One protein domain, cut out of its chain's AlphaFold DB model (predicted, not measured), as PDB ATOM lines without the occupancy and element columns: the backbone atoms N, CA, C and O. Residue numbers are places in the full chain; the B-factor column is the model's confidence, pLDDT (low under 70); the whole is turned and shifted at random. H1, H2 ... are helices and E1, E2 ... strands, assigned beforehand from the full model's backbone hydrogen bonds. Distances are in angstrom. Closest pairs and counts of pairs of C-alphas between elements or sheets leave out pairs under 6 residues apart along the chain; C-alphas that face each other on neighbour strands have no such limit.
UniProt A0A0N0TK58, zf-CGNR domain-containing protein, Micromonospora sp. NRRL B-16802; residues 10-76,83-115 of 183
ATOM      1  N   ASP A  10      99.458  63.781  76.424       95.00
ATOM      2  CA  ASP A  10      99.214  63.347  77.800       95.00
ATOM      3  C   ASP A  10     100.399  63.706  78.699       95.00
ATOM      4  O   ASP A  10     100.202  64.229  79.798       95.00
ATOM      5  N   ASP A  11     101.627  63.558  78.192       95.19
ATOM      6  CA  ASP A  11     102.831  64.095  78.830       95.19
ATOM      7  C   ASP A  11     102.717  65.613  79.068       95.19
ATOM      8  O   ASP A  11     103.113  66.123  80.122       95.19
ATOM      9  N   LEU A  12     102.167  66.351  78.097       94.62
ATOM     10  CA  LEU A  12     101.989  67.797  78.212       94.62
ATOM     11  C   LEU A  12     100.899  68.157  79.231       94.62
ATOM     12  O   LEU A  12     101.121  69.029  80.071       94.62
ATOM     13  N   ARG A  13      99.759  67.459  79.226       94.38
ATOM     14  CA  ARG A  13      98.695  67.643  80.228       94.38
ATOM     15  C   ARG A  13      99.181  67.366  81.646       94.38
ATOM     16  O   ARG A  13      98.782  68.074  82.571       94.38
ATOM     17  N   ALA A  14     100.076  66.394  81.814       93.31
ATOM     18  CA  ALA A  14     100.669  66.052  83.104       93.31
ATOM     19  C   ALA A  14     101.545  67.172  83.705       93.31
ATOM     20  O   ALA A  14     101.891  67.106  84.885       93.31
ATOM     21  N   LEU A  15     101.898  68.216  82.939       91.44
ATOM     22  CA  LEU A  15     102.610  69.384  83.466       91.44
ATOM     23  C   LEU A  15     101.735  70.342  84.276       91.44
ATOM     24  O   LEU A  15     102.283  71.144  85.040       91.44
ATOM     25  N   PHE A  16     100.418  70.318  84.074       90.56
ATOM     26  CA  PHE A  16      99.514  71.304  84.654       90.56
ATOM     27  C   PHE A  16      98.882  70.758  85.946       90.56
ATOM     28  O   PHE A  16      98.205  69.723  85.904       90.56
ATOM     29  N   PRO A  17      99.072  71.434  87.097       84.00
ATOM     30  CA  PRO A  17      98.509  71.001  88.375       84.00
ATOM     31  C   PRO A  17      96.980  71.080  88.376       84.00
ATOM     32  O   PRO A  17      96.384  71.721  87.509       84.00
ATOM     33  N   ALA A  18      96.333  70.402  89.331       79.12
ATOM     34  CA  ALA A  18      94.873  70.266  89.419       79.12
ATOM     35  C   ALA A  18      94.140  71.611  89.295       79.12
ATOM     36  O   ALA A  18      93.176  71.688  88.539       79.12
ATOM     37  N   GLU A  19      94.658  72.666  89.927       77.62
ATOM     38  CA  GLU A  19      94.096  74.020  89.871       77.62
ATOM     39  C   GLU A  19      94.070  74.674  88.472       77.62
ATOM     40  O   GLU A  19      93.283  75.586  88.243       77.62
ATOM     41  N   ASN A  20      94.866  74.195  87.510       82.75
ATOM     42  CA  ASN A  20      94.925  74.722  86.142       82.75
ATOM     43  C   ASN A  20      94.128  73.851  85.155       82.75
ATOM     44  O   ASN A  20      94.651  73.423  84.125       82.75
ATOM     45  N   GLU A  21      92.865  73.558  85.480       84.25
ATOM     46  CA  GLU A  21      91.995  72.686  84.672       84.25
ATOM     47  C   GLU A  21      91.842  73.176  83.229       84.25
ATOM     48  O   GLU A  21      92.093  72.417  82.297       84.25
ATOM     49  N   TRP A  22      91.602  74.474  83.041       86.81
ATOM     50  CA  TRP A  22      91.453  75.066  81.712       86.81
ATOM     51  C   TRP A  22      92.676  74.838  80.804       86.81
ATOM     52  O   TRP A  22      92.522  74.660  79.599       86.81
ATOM     53  N   MET A  23      93.899  74.798  81.357       89.94
ATOM     54  CA  MET A  23      95.104  74.524  80.564       89.94
ATOM     55  C   MET A  23      95.121  73.083  80.056       89.94
ATOM     56  O   MET A  23      95.593  72.837  78.951       89.94
ATOM     57  N   ARG A  24      94.619  72.124  80.845       90.38
ATOM     58  CA  ARG A  24      94.531  70.716  80.427       90.38
ATOM     59  C   ARG A  24      93.496  70.506  79.329       90.38
ATOM     60  O   ARG A  24      93.712  69.650  78.466       90.38
ATOM     61  N   ASP A  25      92.417  71.278  79.376       90.12
ATOM     62  CA  ASP A  25      91.310  71.179  78.428       90.12
ATOM     63  C   ASP A  25      91.650  71.843  77.087       90.12
ATOM     64  O   ASP A  25      91.359  71.288  76.029       90.12
ATOM     65  N   GLU A  26      92.329  72.991  77.122       91.88
ATOM     66  CA  GLU A  26      92.614  73.811  75.935       91.88
ATOM     67  C   GLU A  26      93.959  73.494  75.255       91.88
ATOM     68  O   GLU A  26      94.226  73.965  74.143       91.88
ATOM     69  N   VAL A  27      94.842  72.721  75.900       94.19
ATOM     70  CA  VAL A  27      96.144  72.373  75.312       94.19
ATOM     71  C   VAL A  27      95.986  71.456  74.101       94.19
ATOM     72  O   VAL A  27      95.232  70.483  74.111       94.19
ATOM     73  N   ALA A  28      96.752  71.742  73.049       94.19
ATOM     74  CA  ALA A  28      96.696  71.029  71.781       94.19
ATOM     75  C   ALA A  28      98.077  70.512  71.344       94.19
ATOM     76  O   ALA A  28      99.122  70.967  71.803       94.19
ATOM     77  N   GLU A  29      98.106  69.590  70.377       94.44
ATOM     78  CA  GLU A  29      99.355  68.989  69.871       94.44
ATOM     79  C   GLU A  29     100.376  70.022  69.367       94.44
ATOM     80  O   GLU A  29     101.584  69.853  69.539       94.44
ATOM     81  N   ARG A  30      99.904  71.135  68.789       93.06
ATOM     82  CA  ARG A  30     100.763  72.250  68.349       93.06
ATOM     83  C   ARG A  30     101.613  72.829  69.485       93.06
ATOM     84  O   ARG A  30     102.722  73.305  69.235       93.06
ATOM     85  N   ASP A  31     101.114  72.770  70.719       95.25
ATOM     86  CA  ASP A  31     101.792  73.320  71.887       95.25
ATOM     87  C   ASP A  31     103.008  72.466  72.262       95.25
ATOM     88  O   ASP A  31     104.022  73.018  72.685       95.25
ATOM     89  N   ILE A  32     102.997  71.156  71.986       96.38
ATOM     90  CA  ILE A  32     104.131  70.253  72.251       96.38
ATOM     91  C   ILE A  32     105.413  70.792  71.605       96.38
ATOM     92  O   ILE A  32     106.463  70.865  72.246       96.38
ATOM     93  N   ALA A  33     105.339  71.237  70.348       95.88
ATOM     94  CA  ALA A  33     106.494  71.793  69.648       95.88
ATOM     95  C   ALA A  33     106.986  73.111  70.278       95.88
ATOM     96  O   ALA A  33     108.193  73.365  70.308       95.88
ATOM     97  N   ILE A  34     106.075  73.944  70.790       96.00
ATOM     98  CA  ILE A  34     106.408  75.200  71.478       96.00
ATOM     99  C   ILE A  34     107.104  74.897  72.809       96.00
ATOM    100  O   ILE A  34     108.186  75.425  73.069       96.00
ATOM    101  N   PHE A  35     106.542  73.987  73.607       97.12
ATOM    102  CA  PHE A  35     107.116  73.564  74.880       97.12
ATOM    103  C   PHE A  35     108.481  72.898  74.704       97.12
ATOM    104  O   PHE A  35     109.411  73.258  75.417       97.12
ATOM    105  N   ARG A  36     108.660  71.995  73.729       97.44
ATOM    106  CA  ARG A  36     109.966  71.366  73.443       97.44
ATOM    107  C   ARG A  36     111.032  72.400  73.071       97.44
ATOM    108  O   ARG A  36     112.164  72.322  73.549       97.44
ATOM    109  N   ARG A  37     110.682  73.402  72.252       97.56
ATOM    110  CA  ARG A  37     111.597  74.515  71.934       97.56
ATOM    111  C   ARG A  37     111.968  75.300  73.190       97.56
ATOM    112  O   ARG A  37     113.150  75.552  73.415       97.56
ATOM    113  N   ALA A  38     110.987  75.642  74.020       97.38
ATOM    114  CA  ALA A  38     111.236  76.350  75.269       97.38
ATOM    115  C   ALA A  38     112.048  75.511  76.271       97.38
ATOM    116  O   ALA A  38     112.941  76.051  76.910       97.38
ATOM    117  N   GLN A  39     111.818  74.196  76.368       97.81
ATOM    118  CA  GLN A  39     112.615  73.282  77.193       97.81
ATOM    119  C   GLN A  39     114.089  73.312  76.799       97.81
ATOM    120  O   GLN A  39     114.939  73.408  77.682       97.81
ATOM    121  N   LYS A  40     114.394  73.261  75.496       98.00
ATOM    122  CA  LYS A  40     115.775  73.349  75.008       98.00
ATOM    123  C   LYS A  40     116.412  74.684  75.399       98.00
ATOM    124  O   LYS A  40     117.480  74.690  75.994       98.00
ATOM    125  N   ARG A  41     115.739  75.800  75.118       98.44
ATOM    126  CA  ARG A  41     116.252  77.146  75.427       98.44
ATOM    127  C   ARG A  41     116.448  77.365  76.928       98.44
ATOM    128  O   ARG A  41     117.480  77.859  77.361       98.44
ATOM    129  N   LEU A  42     115.485  76.938  77.743       98.31
ATOM    130  CA  LEU A  42     115.603  77.003  79.197       98.31
ATOM    131  C   LEU A  42     116.738  76.119  79.702       98.31
ATOM    132  O   LEU A  42     117.478  76.550  80.570       98.31
ATOM    133  N   ARG A  43     116.925  74.916  79.151       98.25
ATOM    134  CA  ARG A  43     118.097  74.084  79.453       98.25
ATOM    135  C   ARG A  43     119.404  74.812  79.142       98.25
ATOM    136  O   ARG A  43     120.289  74.781  79.993       98.25
ATOM    137  N   ASP A  44     119.491  75.498  78.004       98.25
ATOM    138  CA  ASP A  44     120.670  76.291  77.641       98.25
ATOM    139  C   ASP A  44     120.966  77.343  78.743       98.25
ATOM    140  O   ASP A  44     122.112  77.469  79.167       98.25
ATOM    141  N   VAL A  45     119.946  77.997  79.332       98.44
ATOM    142  CA  VAL A  45     120.106  78.906  80.498       98.44
ATOM    143  C   VAL A  45     120.779  78.215  81.692       98.44
ATOM    144  O   VAL A  45     121.698  78.780  82.291       98.44
ATOM    145  N   PHE A  46     120.364  76.991  82.039       98.44
ATOM    146  CA  PHE A  46     120.994  76.235  83.131       98.44
ATOM    147  C   PHE A  46     122.435  75.837  82.799       98.44
ATOM    148  O   PHE A  46     123.303  75.887  83.670       98.44
ATOM    149  N   GLU A  47     122.706  75.461  81.551       98.06
ATOM    150  CA  GLU A  47     124.052  75.110  81.091       98.06
ATOM    151  C   GLU A  47     124.987  76.329  81.059       98.06
ATOM    152  O   GLU A  47     126.169  76.214  81.394       98.06
ATOM    153  N   TYR A  48     124.483  77.517  80.716       98.38
ATOM    154  CA  TYR A  48     125.228  78.770  80.838       98.38
ATOM    155  C   TYR A  48     125.539  79.090  82.304       98.38
ATOM    156  O   TYR A  48     126.705  79.310  82.633       98.38
ATOM    157  N   GLY A  49     124.538  79.038  83.190       96.31
ATOM    158  CA  GLY A  49     124.726  79.310  84.621       96.31
ATOM    159  C   GLY A  49     125.713  78.347  85.284       96.31
ATOM    160  O   GLY A  49     126.677  78.778  85.913       96.31
ATOM    161  N   THR A  50     125.576  77.038  85.042       95.44
ATOM    162  CA  THR A  50     126.474  76.034  85.645       95.44
ATOM    163  C   THR A  50     127.930  76.166  85.182       95.44
ATOM    164  O   THR A  50     128.821  75.625  85.833       95.44
ATOM    165  N   SER A  51     128.173  76.832  84.048       96.12
ATOM    166  CA  SER A  51     129.507  77.055  83.477       96.12
ATOM    167  C   SER A  51     130.049  78.470  83.721       96.12
ATOM    168  O   SER A  51     131.083  78.821  83.157       96.12
ATOM    169  N   GLY A  52     129.379  79.274  84.560       95.62
ATOM    170  CA  GLY A  52     129.792  80.644  84.899       95.62
ATOM    171  C   GLY A  52     129.642  81.640  83.746       95.62
ATOM    172  O   GLY A  52     130.328  82.661  83.702       95.62
ATOM    173  N   ARG A  53     128.791  81.328  82.761       97.62
ATOM    174  CA  ARG A  53     128.531  82.166  81.582       97.62
ATOM    175  C   ARG A  53     127.286  83.020  81.802       97.62
ATOM    176  O   ARG A  53     126.366  83.036  80.987       97.62
ATOM    177  N   ASP A  54     127.276  83.753  82.909       97.06
ATOM    178  CA  ASP A  54     126.137  84.514  83.430       97.06
ATOM    179  C   ASP A  54     125.530  85.467  82.393       97.06
ATOM    180  O   ASP A  54     124.316  85.502  82.213       97.06
ATOM    181  N   ALA A  55     126.365  86.182  81.633       97.81
ATOM    182  CA  ALA A  55     125.894  87.084  80.581       97.81
ATOM    183  C   ALA A  55     125.113  86.351  79.473       97.81
ATOM    184  O   ALA A  55     124.136  86.884  78.946       97.81
ATOM    185  N   GLN A  56     125.506  85.118  79.135       98.50
ATOM    186  CA  GLN A  56     124.798  84.295  78.149       98.50
ATOM    187  C   GLN A  56     123.486  83.758  78.724       98.50
ATOM    188  O   GLN A  56     122.475  83.779  78.028       98.50
ATOM    189  N   ALA A  57     123.474  83.365  80.005       98.12
ATOM    190  CA  ALA A  57     122.253  82.973  80.705       98.12
ATOM    191  C   ALA A  57     121.223  84.116  80.716       98.12
ATOM    192  O   ALA A  57     120.067  83.902  80.361       98.12
ATOM    193  N   VAL A  58     121.655  85.337  81.053       98.31
ATOM    194  CA  VAL A  58     120.804  86.540  81.042       98.31
ATOM    195  C   VAL A  58     120.322  86.868  79.632       98.31
ATOM    196  O   VAL A  58     119.141  87.138  79.443       98.31
ATOM    197  N   THR A  59     121.206  86.812  78.633       98.50
ATOM    198  CA  THR A  59     120.838  87.079  77.231       98.50
ATOM    199  C   THR A  59     119.768  86.104  76.742       98.50
ATOM    200  O   THR A  59     118.759  86.525  76.179       98.50
ATOM    201  N   GLU A  60     119.951  84.808  76.998       98.56
ATOM    202  CA  GLU A  60     118.991  83.778  76.601       98.56
ATOM    203  C   GLU A  60     117.651  83.940  77.332       98.56
ATOM    204  O   GLU A  60     116.587  83.805  76.726       98.56
ATOM    205  N   LEU A  61     117.693  84.291  78.621       97.69
ATOM    206  CA  LEU A  61     116.494  84.505  79.422       97.69
ATOM    207  C   LEU A  61     115.724  85.766  79.000       97.69
ATOM    208  O   LEU A  61     114.499  85.721  78.919       97.69
ATOM    209  N   ASN A  62     116.415  86.849  78.640       98.25
ATOM    210  CA  ASN A  62     115.790  88.040  78.055       98.25
ATOM    211  C   ASN A  62     115.112  87.713  76.720       98.25
ATOM    212  O   ASN A  62     113.951  88.057  76.517       98.25
ATOM    213  N   ALA A  63     115.776  86.950  75.849       98.31
ATOM    214  CA  ALA A  63     115.180  86.503  74.592       98.31
ATOM    215  C   ALA A  63     113.985  85.544  74.794       98.31
ATOM    216  O   ALA A  63     113.186  85.335  73.877       98.31
ATOM    217  N   LEU A  64     113.865  84.892  75.955       97.06
ATOM    218  CA  LEU A  64     112.668  84.138  76.339       97.06
ATOM    219  C   LEU A  64     111.564  85.064  76.868       97.06
ATOM    220  O   LEU A  64     110.411  84.871  76.499       97.06
ATOM    221  N   LEU A  65     111.900  86.076  77.673       95.44
ATOM    222  CA  LEU A  65     110.947  87.084  78.157       95.44
ATOM    223  C   LEU A  65     110.321  87.881  77.003       95.44
ATOM    224  O   LEU A  65     109.123  88.147  77.021       95.44
ATOM    225  N   GLU A  66     111.103  88.214  75.976       95.19
ATOM    226  CA  GLU A  66     110.607  88.867  74.758       95.19
ATOM    227  C   GLU A  66     109.669  87.957  73.952       95.19
ATOM    228  O   GLU A  66     108.668  88.418  73.406       95.19
ATOM    229  N   ALA A  67     109.966  86.655  73.896       93.75
ATOM    230  CA  ALA A  67     109.133  85.674  73.199       93.75
ATOM    231  C   ALA A  67     107.826  85.356  73.948       93.75
ATOM    232  O   ALA A  67     106.835  84.976  73.321       93.75
ATOM    233  N   PHE A  68     107.827  85.499  75.275       92.19
ATOM    234  CA  PHE A  68     106.701  85.198  76.161       92.19
ATOM    235  C   PHE A  68     106.436  86.378  77.111       92.19
ATOM    236  O   PHE A  68     106.707  86.278  78.311       92.19
ATOM    237  N   PRO A  69     105.922  87.509  76.593       88.94
ATOM    238  CA  PRO A  69     105.747  88.716  77.385       88.94
ATOM    239  C   PRO A  69     104.713  88.508  78.494       88.94
ATOM    240  O   PRO A  69     103.592  88.049  78.254       88.94
ATOM    241  N   VAL A  70     105.082  88.898  79.713       86.81
ATOM    242  CA  VAL A  70     104.189  88.878  80.875       86.81
ATOM    243  C   VAL A  70     103.256  90.087  80.888       86.81
ATOM    244  O   VAL A  70     103.643  91.197  80.523       86.81
ATOM    245  N   GLN A  71     102.028  89.885  81.365       86.00
ATOM    246  CA  GLN A  71     101.077  90.966  81.641       86.00
ATOM    247  C   GLN A  71     100.628  90.873  83.103       86.00
ATOM    248  O   GLN A  71      99.733  90.082  83.409       86.00
ATOM    249  N   PRO A  72     101.264  91.623  84.021       84.75
ATOM    250  CA  PRO A  72     100.964  91.532  85.441       84.75
ATOM    251  C   PRO A  72      99.550  92.031  85.743       84.75
ATOM    252  O   PRO A  72      99.143  93.108  85.302       84.75
ATOM    253  N   ARG A  73      98.805  91.251  86.524       84.06
ATOM    254  CA  ARG A  73      97.483  91.586  87.053       84.06
ATOM    255  C   ARG A  73      97.318  91.014  88.445       84.06
ATOM    256  O   ARG A  73      97.690  89.877  88.707       84.06
ATOM    257  N   ILE A  74      96.686  91.781  89.315       86.38
ATOM    258  CA  ILE A  74      96.289  91.299  90.633       86.38
ATOM    259  C   ILE A  74      94.970  90.547  90.466       86.38
ATOM    260  O   ILE A  74      94.026  91.088  89.890       86.38
ATOM    261  N   SER A  75      94.921  89.308  90.942       82.81
ATOM    262  CA  SER A  75      93.680  88.545  91.096       82.81
ATOM    263  C   SER A  75      93.585  88.032  92.526       82.81
ATOM    264  O   SER A  75      94.567  88.026  93.264       82.81
ATOM    265  N   GLY A  76      92.382  87.659  92.926       81.81
ATOM    266  CA  GLY A  76      92.102  87.102  94.235       81.81
ATOM    267  C   GLY A  76      90.627  86.774  94.326       81.81
ATOM    268  O   GLY A  76      89.805  87.448  93.699       81.81
ATOM    269  N   HIS A  83      96.974  87.773  94.806       84.25
ATOM    270  CA  HIS A  83      98.182  87.283  94.166       84.25
ATOM    271  C   HIS A  83      98.346  87.862  92.759       84.25
ATOM    272  O   HIS A  83      97.393  88.244  92.074       84.25
ATOM    273  N   MET A  84      99.603  87.979  92.334       83.19
ATOM    274  CA  MET A  84      99.946  88.479  91.008       83.19
ATOM    275  C   MET A  84      99.881  87.336  89.994       83.19
ATOM    276  O   MET A  84     100.658  86.388  90.070       83.19
ATOM    277  N   HIS A  85      99.017  87.466  88.996       80.62
ATOM    278  CA  HIS A  85      99.109  86.714  87.752       80.62
ATOM    279  C   HIS A  85     100.013  87.469  86.789       80.62
ATOM    280  O   HIS A  85      99.847  88.666  86.589       80.62
ATOM    281  N   VAL A  86     100.946  86.773  86.151       71.00
ATOM    282  CA  VAL A  86     101.880  87.355  85.170       71.00
ATOM    283  C   VAL A  86     101.501  86.999  83.728       71.00
ATOM    284  O   VAL A  86     102.358  86.887  82.856       71.00
ATOM    285  N   THR A  87     100.207  86.823  83.447       72.44
ATOM    286  CA  THR A  87      99.726  86.185  82.212       72.44
ATOM    287  C   THR A  87      98.617  86.979  81.504       72.44
ATOM    288  O   THR A  87      97.756  87.620  82.122       72.44
ATOM    289  N   SER A  88      98.650  86.958  80.166       60.97
ATOM    290  CA  SER A  88      97.699  87.670  79.300       60.97
ATOM    291  C   SER A  88      96.403  86.871  79.110       60.97
ATOM    292  O   SER A  88      96.443  85.681  78.818       60.97
ATOM    293  N   ARG A  89      95.236  87.530  79.214       59.12
ATOM    294  CA  ARG A  89      93.936  86.876  78.946       59.12
ATOM    295  C   ARG A  89      93.823  86.643  77.438       59.12
ATOM    296  O   ARG A  89      93.957  87.597  76.678       59.12
ATOM    297  N   GLY A  90      93.534  85.411  77.024       62.50
ATOM    298  CA  GLY A  90      93.390  85.043  75.609       62.50
ATOM    299  C   GLY A  90      94.701  84.664  74.912       62.50
ATOM    300  O   GLY A  90      94.706  84.469  73.699       62.50
ATOM    301  N   ALA A  91      95.806  84.551  75.655       72.19
ATOM    302  CA  ALA A  91      97.010  83.899  75.158       72.19
ATOM    303  C   ALA A  91      96.794  82.376  75.078       72.19
ATOM    304  O   ALA A  91      95.987  81.815  75.818       72.19
ATOM    305  N   SER A  92      97.503  81.694  74.175       88.31
ATOM    306  CA  SER A  92      97.483  80.227  74.145       88.31
ATOM    307  C   SER A  92      98.021  79.651  75.460       88.31
ATOM    308  O   SER A  92      98.858  80.282  76.114       88.31
ATOM    309  N   VAL A  93      97.627  78.417  75.800       90.88
ATOM    310  CA  VAL A  93      98.147  77.683  76.973       90.88
ATOM    311  C   VAL A  93      99.676  77.728  77.025       90.88
ATOM    312  O   VAL A  93     100.267  77.980  78.075       90.88
ATOM    313  N   SER A  94     100.334  77.553  75.874       91.75
ATOM    314  CA  SER A  94     101.790  77.627  75.778       91.75
ATOM    315  C   SER A  94     102.351  78.994  76.149       91.75
ATOM    316  O   SER A  94     103.346  79.064  76.860       91.75
ATOM    317  N   ALA A  95     101.748  80.080  75.664       90.12
ATOM    318  CA  ALA A  95     102.238  81.424  75.930       90.12
ATOM    319  C   ALA A  95     102.074  81.775  77.412       90.12
ATOM    320  O   ALA A  95     103.006  82.284  78.026       90.12
ATOM    321  N   GLU A  96     100.928  81.431  77.994       89.44
ATOM    322  CA  GLU A  96     100.639  81.680  79.399       89.44
ATOM    323  C   GLU A  96     101.571  80.900  80.341       89.44
ATOM    324  O   GLU A  96     102.237  81.496  81.192       89.44
ATOM    325  N   TYR A  97     101.686  79.583  80.158       91.19
ATOM    326  CA  TYR A  97     102.534  78.753  81.013       91.19
ATOM    327  C   TYR A  97     104.016  79.131  80.896       91.19
ATOM    328  O   TYR A  97     104.728  79.217  81.900       91.19
ATOM    329  N   LEU A  98     104.500  79.367  79.671       93.56
ATOM    330  CA  LEU A  98     105.905  79.696  79.439       93.56
ATOM    331  C   LEU A  98     106.255  81.096  79.941       93.56
ATOM    332  O   LEU A  98     107.329  81.246  80.516       93.56
ATOM    333  N   ALA A  99     105.361  82.080  79.815       92.50
ATOM    334  CA  ALA A  99     105.571  83.407  80.397       92.50
ATOM    335  C   ALA A  99     105.768  83.317  81.918       92.50
ATOM    336  O   ALA A  99     106.744  83.850  82.446       92.50
ATOM    337  N   GLY A 100     104.911  82.562  82.616       91.00
ATOM    338  CA  GLY A 100     105.046  82.335  84.058       91.00
ATOM    339  C   GLY A 100     106.338  81.599  84.435       91.00
ATOM    340  O   GLY A 100     107.042  82.013  85.357       91.00
ATOM    341  N   ALA A 101     106.690  80.537  83.705       93.31
ATOM    342  CA  ALA A 101     107.906  79.764  83.961       93.31
ATOM    343  C   ALA A 101     109.190  80.583  83.737       93.31
ATOM    344  O   ALA A 101     110.117  80.510  84.545       93.31
ATOM    345  N   VAL A 102     109.241  81.360  82.651       95.75
ATOM    346  CA  VAL A 102     110.374  82.235  82.323       95.75
ATOM    347  C   VAL A 102     110.480  83.350  83.357       95.75
ATOM    348  O   VAL A 102     111.557  83.538  83.915       95.75
ATOM    349  N   TRP A 103     109.369  84.013  83.689       94.62
ATOM    350  CA  TRP A 103     109.330  85.050  84.720       94.62
ATOM    351  C   TRP A 103     109.839  84.550  86.072       94.62
ATOM    352  O   TRP A 103     110.701  85.182  86.678       94.62
ATOM    353  N   GLY A 104     109.359  83.389  86.530       94.00
ATOM    354  CA  GLY A 104     109.809  82.796  87.788       94.00
ATOM    355  C   GLY A 104     111.313  82.509  87.796       94.00
ATOM    356  O   GLY A 104     111.992  82.790  88.784       94.00
ATOM    357  N   LEU A 105     111.861  82.012  86.682       96.69
ATOM    358  CA  LEU A 105     113.301  81.788  86.555       96.69
ATOM    359  C   LEU A 105     114.095  83.105  86.518       96.69
ATOM    360  O   LEU A 105     115.190  83.162  87.072       96.69
ATOM    361  N   SER A 106     113.551  84.162  85.910       96.50
ATOM    362  CA  SER A 106     114.149  85.503  85.910       96.50
ATOM    363  C   SER A 106     114.204  86.103  87.305       96.50
ATOM    364  O   SER A 106     115.258  86.585  87.710       96.50
ATOM    365  N   VAL A 107     113.112  86.011  88.066       95.69
ATOM    366  CA  VAL A 107     113.081  86.448  89.468       95.69
ATOM    367  C   VAL A 107     114.130  85.688  90.279       95.69
ATOM    368  O   VAL A 107     114.926  86.313  90.976       95.69
ATOM    369  N   TRP A 108     114.212  84.363  90.111       96.81
ATOM    370  CA  TRP A 108     115.237  83.551  90.770       96.81
ATOM    371  C   TRP A 108     116.661  83.998  90.417       96.81
ATOM    372  O   TRP A 108     117.510  84.114  91.302       96.81
ATOM    373  N   LEU A 109     116.937  84.244  89.131       96.69
ATOM    374  CA  LEU A 109     118.241  84.725  88.671       96.69
ATOM    375  C   LEU A 109     118.593  86.057  89.334       96.69
ATOM    376  O   LEU A 109     119.716  86.218  89.801       96.69
ATOM    377  N   CYS A 110     117.652  87.001  89.382       96.94
ATOM    378  CA  CYS A 110     117.872  88.312  89.987       96.94
ATOM    379  C   CYS A 110     118.104  88.235  91.500       96.94
ATOM    380  O   CYS A 110     118.914  88.993  92.025       96.94
ATOM    381  N   GLU A 111     117.410  87.334  92.195       96.31
ATOM    382  CA  GLU A 111     117.506  87.207  93.650       96.31
ATOM    383  C   GLU A 111     118.763  86.447  94.093       96.31
ATOM    384  O   GLU A 111     119.414  86.835  95.063       96.31
ATOM    385  N   TYR A 112     119.136  85.384  93.374       95.44
ATOM    386  CA  TYR A 112     120.180  84.466  93.831       95.44
ATOM    387  C   TYR A 112     121.362  84.265  92.876       95.44
ATOM    388  O   TYR A 112     122.330  83.593  93.241       95.44
ATOM    389  N   GLY A 113     121.301  84.814  91.665       94.56
ATOM    390  CA  GLY A 113     122.318  84.635  90.634       94.56
ATOM    391  C   GLY A 113     122.264  83.277  89.926       94.56
ATOM    392  O   GLY A 113     121.606  82.323  90.352       94.56
ATOM    393  N   SER A 114     123.002  83.182  88.818       95.69
ATOM    394  CA  SER A 114     123.011  81.989  87.961       95.69
ATOM    395  C   SER A 114     123.823  80.817  88.535       95.69
ATOM    396  O   SER A 114     123.655  79.681  88.101       95.69
ATOM    397  N   ALA A 115     124.630  81.057  89.577       93.56
ATOM    398  CA  ALA A 115     125.412  80.030  90.271       93.56
ATOM    399  C   ALA A 115     124.549  78.919  90.900       93.56
ATOM    400  O   ALA A 115     125.029  77.812  91.135       93.56
TER     401      ALA A 115
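AT A GLANCE: This is residues 10 to 76 and 83 to 115 of the 183 residues of the protein "zf-CGNR domain-containing protein" of Micromonospora sp. NRRL B-16802 (UniProt A0A0N0TK58). Three helices, H3, H4 and H5, make a bundle side by side, up and down, each running against the one before it in the chain; H3 and H4 form a helical hairpin, and H5 packs on each of them with only a part of its length. Two short helices, H1 and H2, lie by the end of the bundle where H3 and H5 begin, and a small piece of two short antiparallel strands, E1 and E2, lies off one side of it, on the way from H4 to H5. The printed part has 100 residues, with five named helices and two named strands in the order H1, H2, H3, H4, E1, E2, H5, and its class is mostly helix. The whole is compact, with a radius of gyration of the C-alphas of 14.1 A, and the C-alphas span 40 by 30 by 22 A along their three main axes.

IN THESE COORDINATES: Begin at the sheet. Find C-alpha 73 at (97.483, 91.586, 87.053), where strand E1, residues 73 to 75, begins; its neighbour E2 is residues 83 to 85. From residue 93 look for helix H5, residues 93 to 112, which runs 28.6 A from C-alpha 93 at (98.147, 77.683, 76.973) to C-alpha 112 at (120.180, 84.466, 93.831). Go back along the chain from E1 and you meet helix H4, residues 54 to 67, 19.9 A long, and before it the longest helix, H3, residues 29 to 50, 32.2 A from C-alpha 29 at (99.355, 68.989, 69.871) to C-alpha 50. Two short helices come first: H1, residues 10 to 13, and H2, residues 21 to 26.

HOW THE PARTS SIT: In the sheet, E1 and E2 are antiparallel, with 132 degrees between their directions. Look there for N 73 and O 85, 2.8 A apart, and N 83 and O 75, 2.9 A apart, both within hydrogen-bond range; C-alphas 74 and 84 face each other at 4.6 A. E1 is apart from H5, and E2 is apart from H4. In the bundle, H3 and H4 touch as a helical hairpin, opposite ways at a shallow tilt of 20 degrees, the closest C-alphas being those of Val 45 and Ala 57, 4.6 A apart. H3 touches H5 with residues 31 to 38 alone, and H5 touches H3 with residues 93 to 98 alone; the closest C-alphas are those of Asp 31 and Ser 94, 5.8 A apart. These two run the same way at a shallow tilt of 10 degrees. H4 touches H5 with residues 61 to 65 alone, and H5 touches H4 with residues 99 to 106 alone; the closest C-alphas are those of Leu 65 and Val 102, 6.4 A apart. They run opposite ways at a shallow tilt of 29 degrees. H2 and H5 are close but not clearly touching, the C-alphas of Met 23 and Val 93 being the closest at 5.7 A. H1 is close to H2 but not clearly touching it, with the C-alphas of Arg 13 and Arg 24 the closest at 5.2 A. In H2, H4 and H5 every O i to N i+4 pair is within hydrogen-bond range; in H3 it is 16 of 18, and H1 is too short for such a pair.

THE WHOLE: The two C-alphas farthest apart are those of Ser 51 and Gly 76, 40.2 A. Residues 77 to 82 are not printed, and C-alphas 76 and 83 are 6.1 A apart across this cut, in the link from E1 to E2. Of the links that are printed whole, none is long. Mean pLDDT of the printed part is 91.6; look at residues 88 to 90, between E2 and H5, for the values under 70.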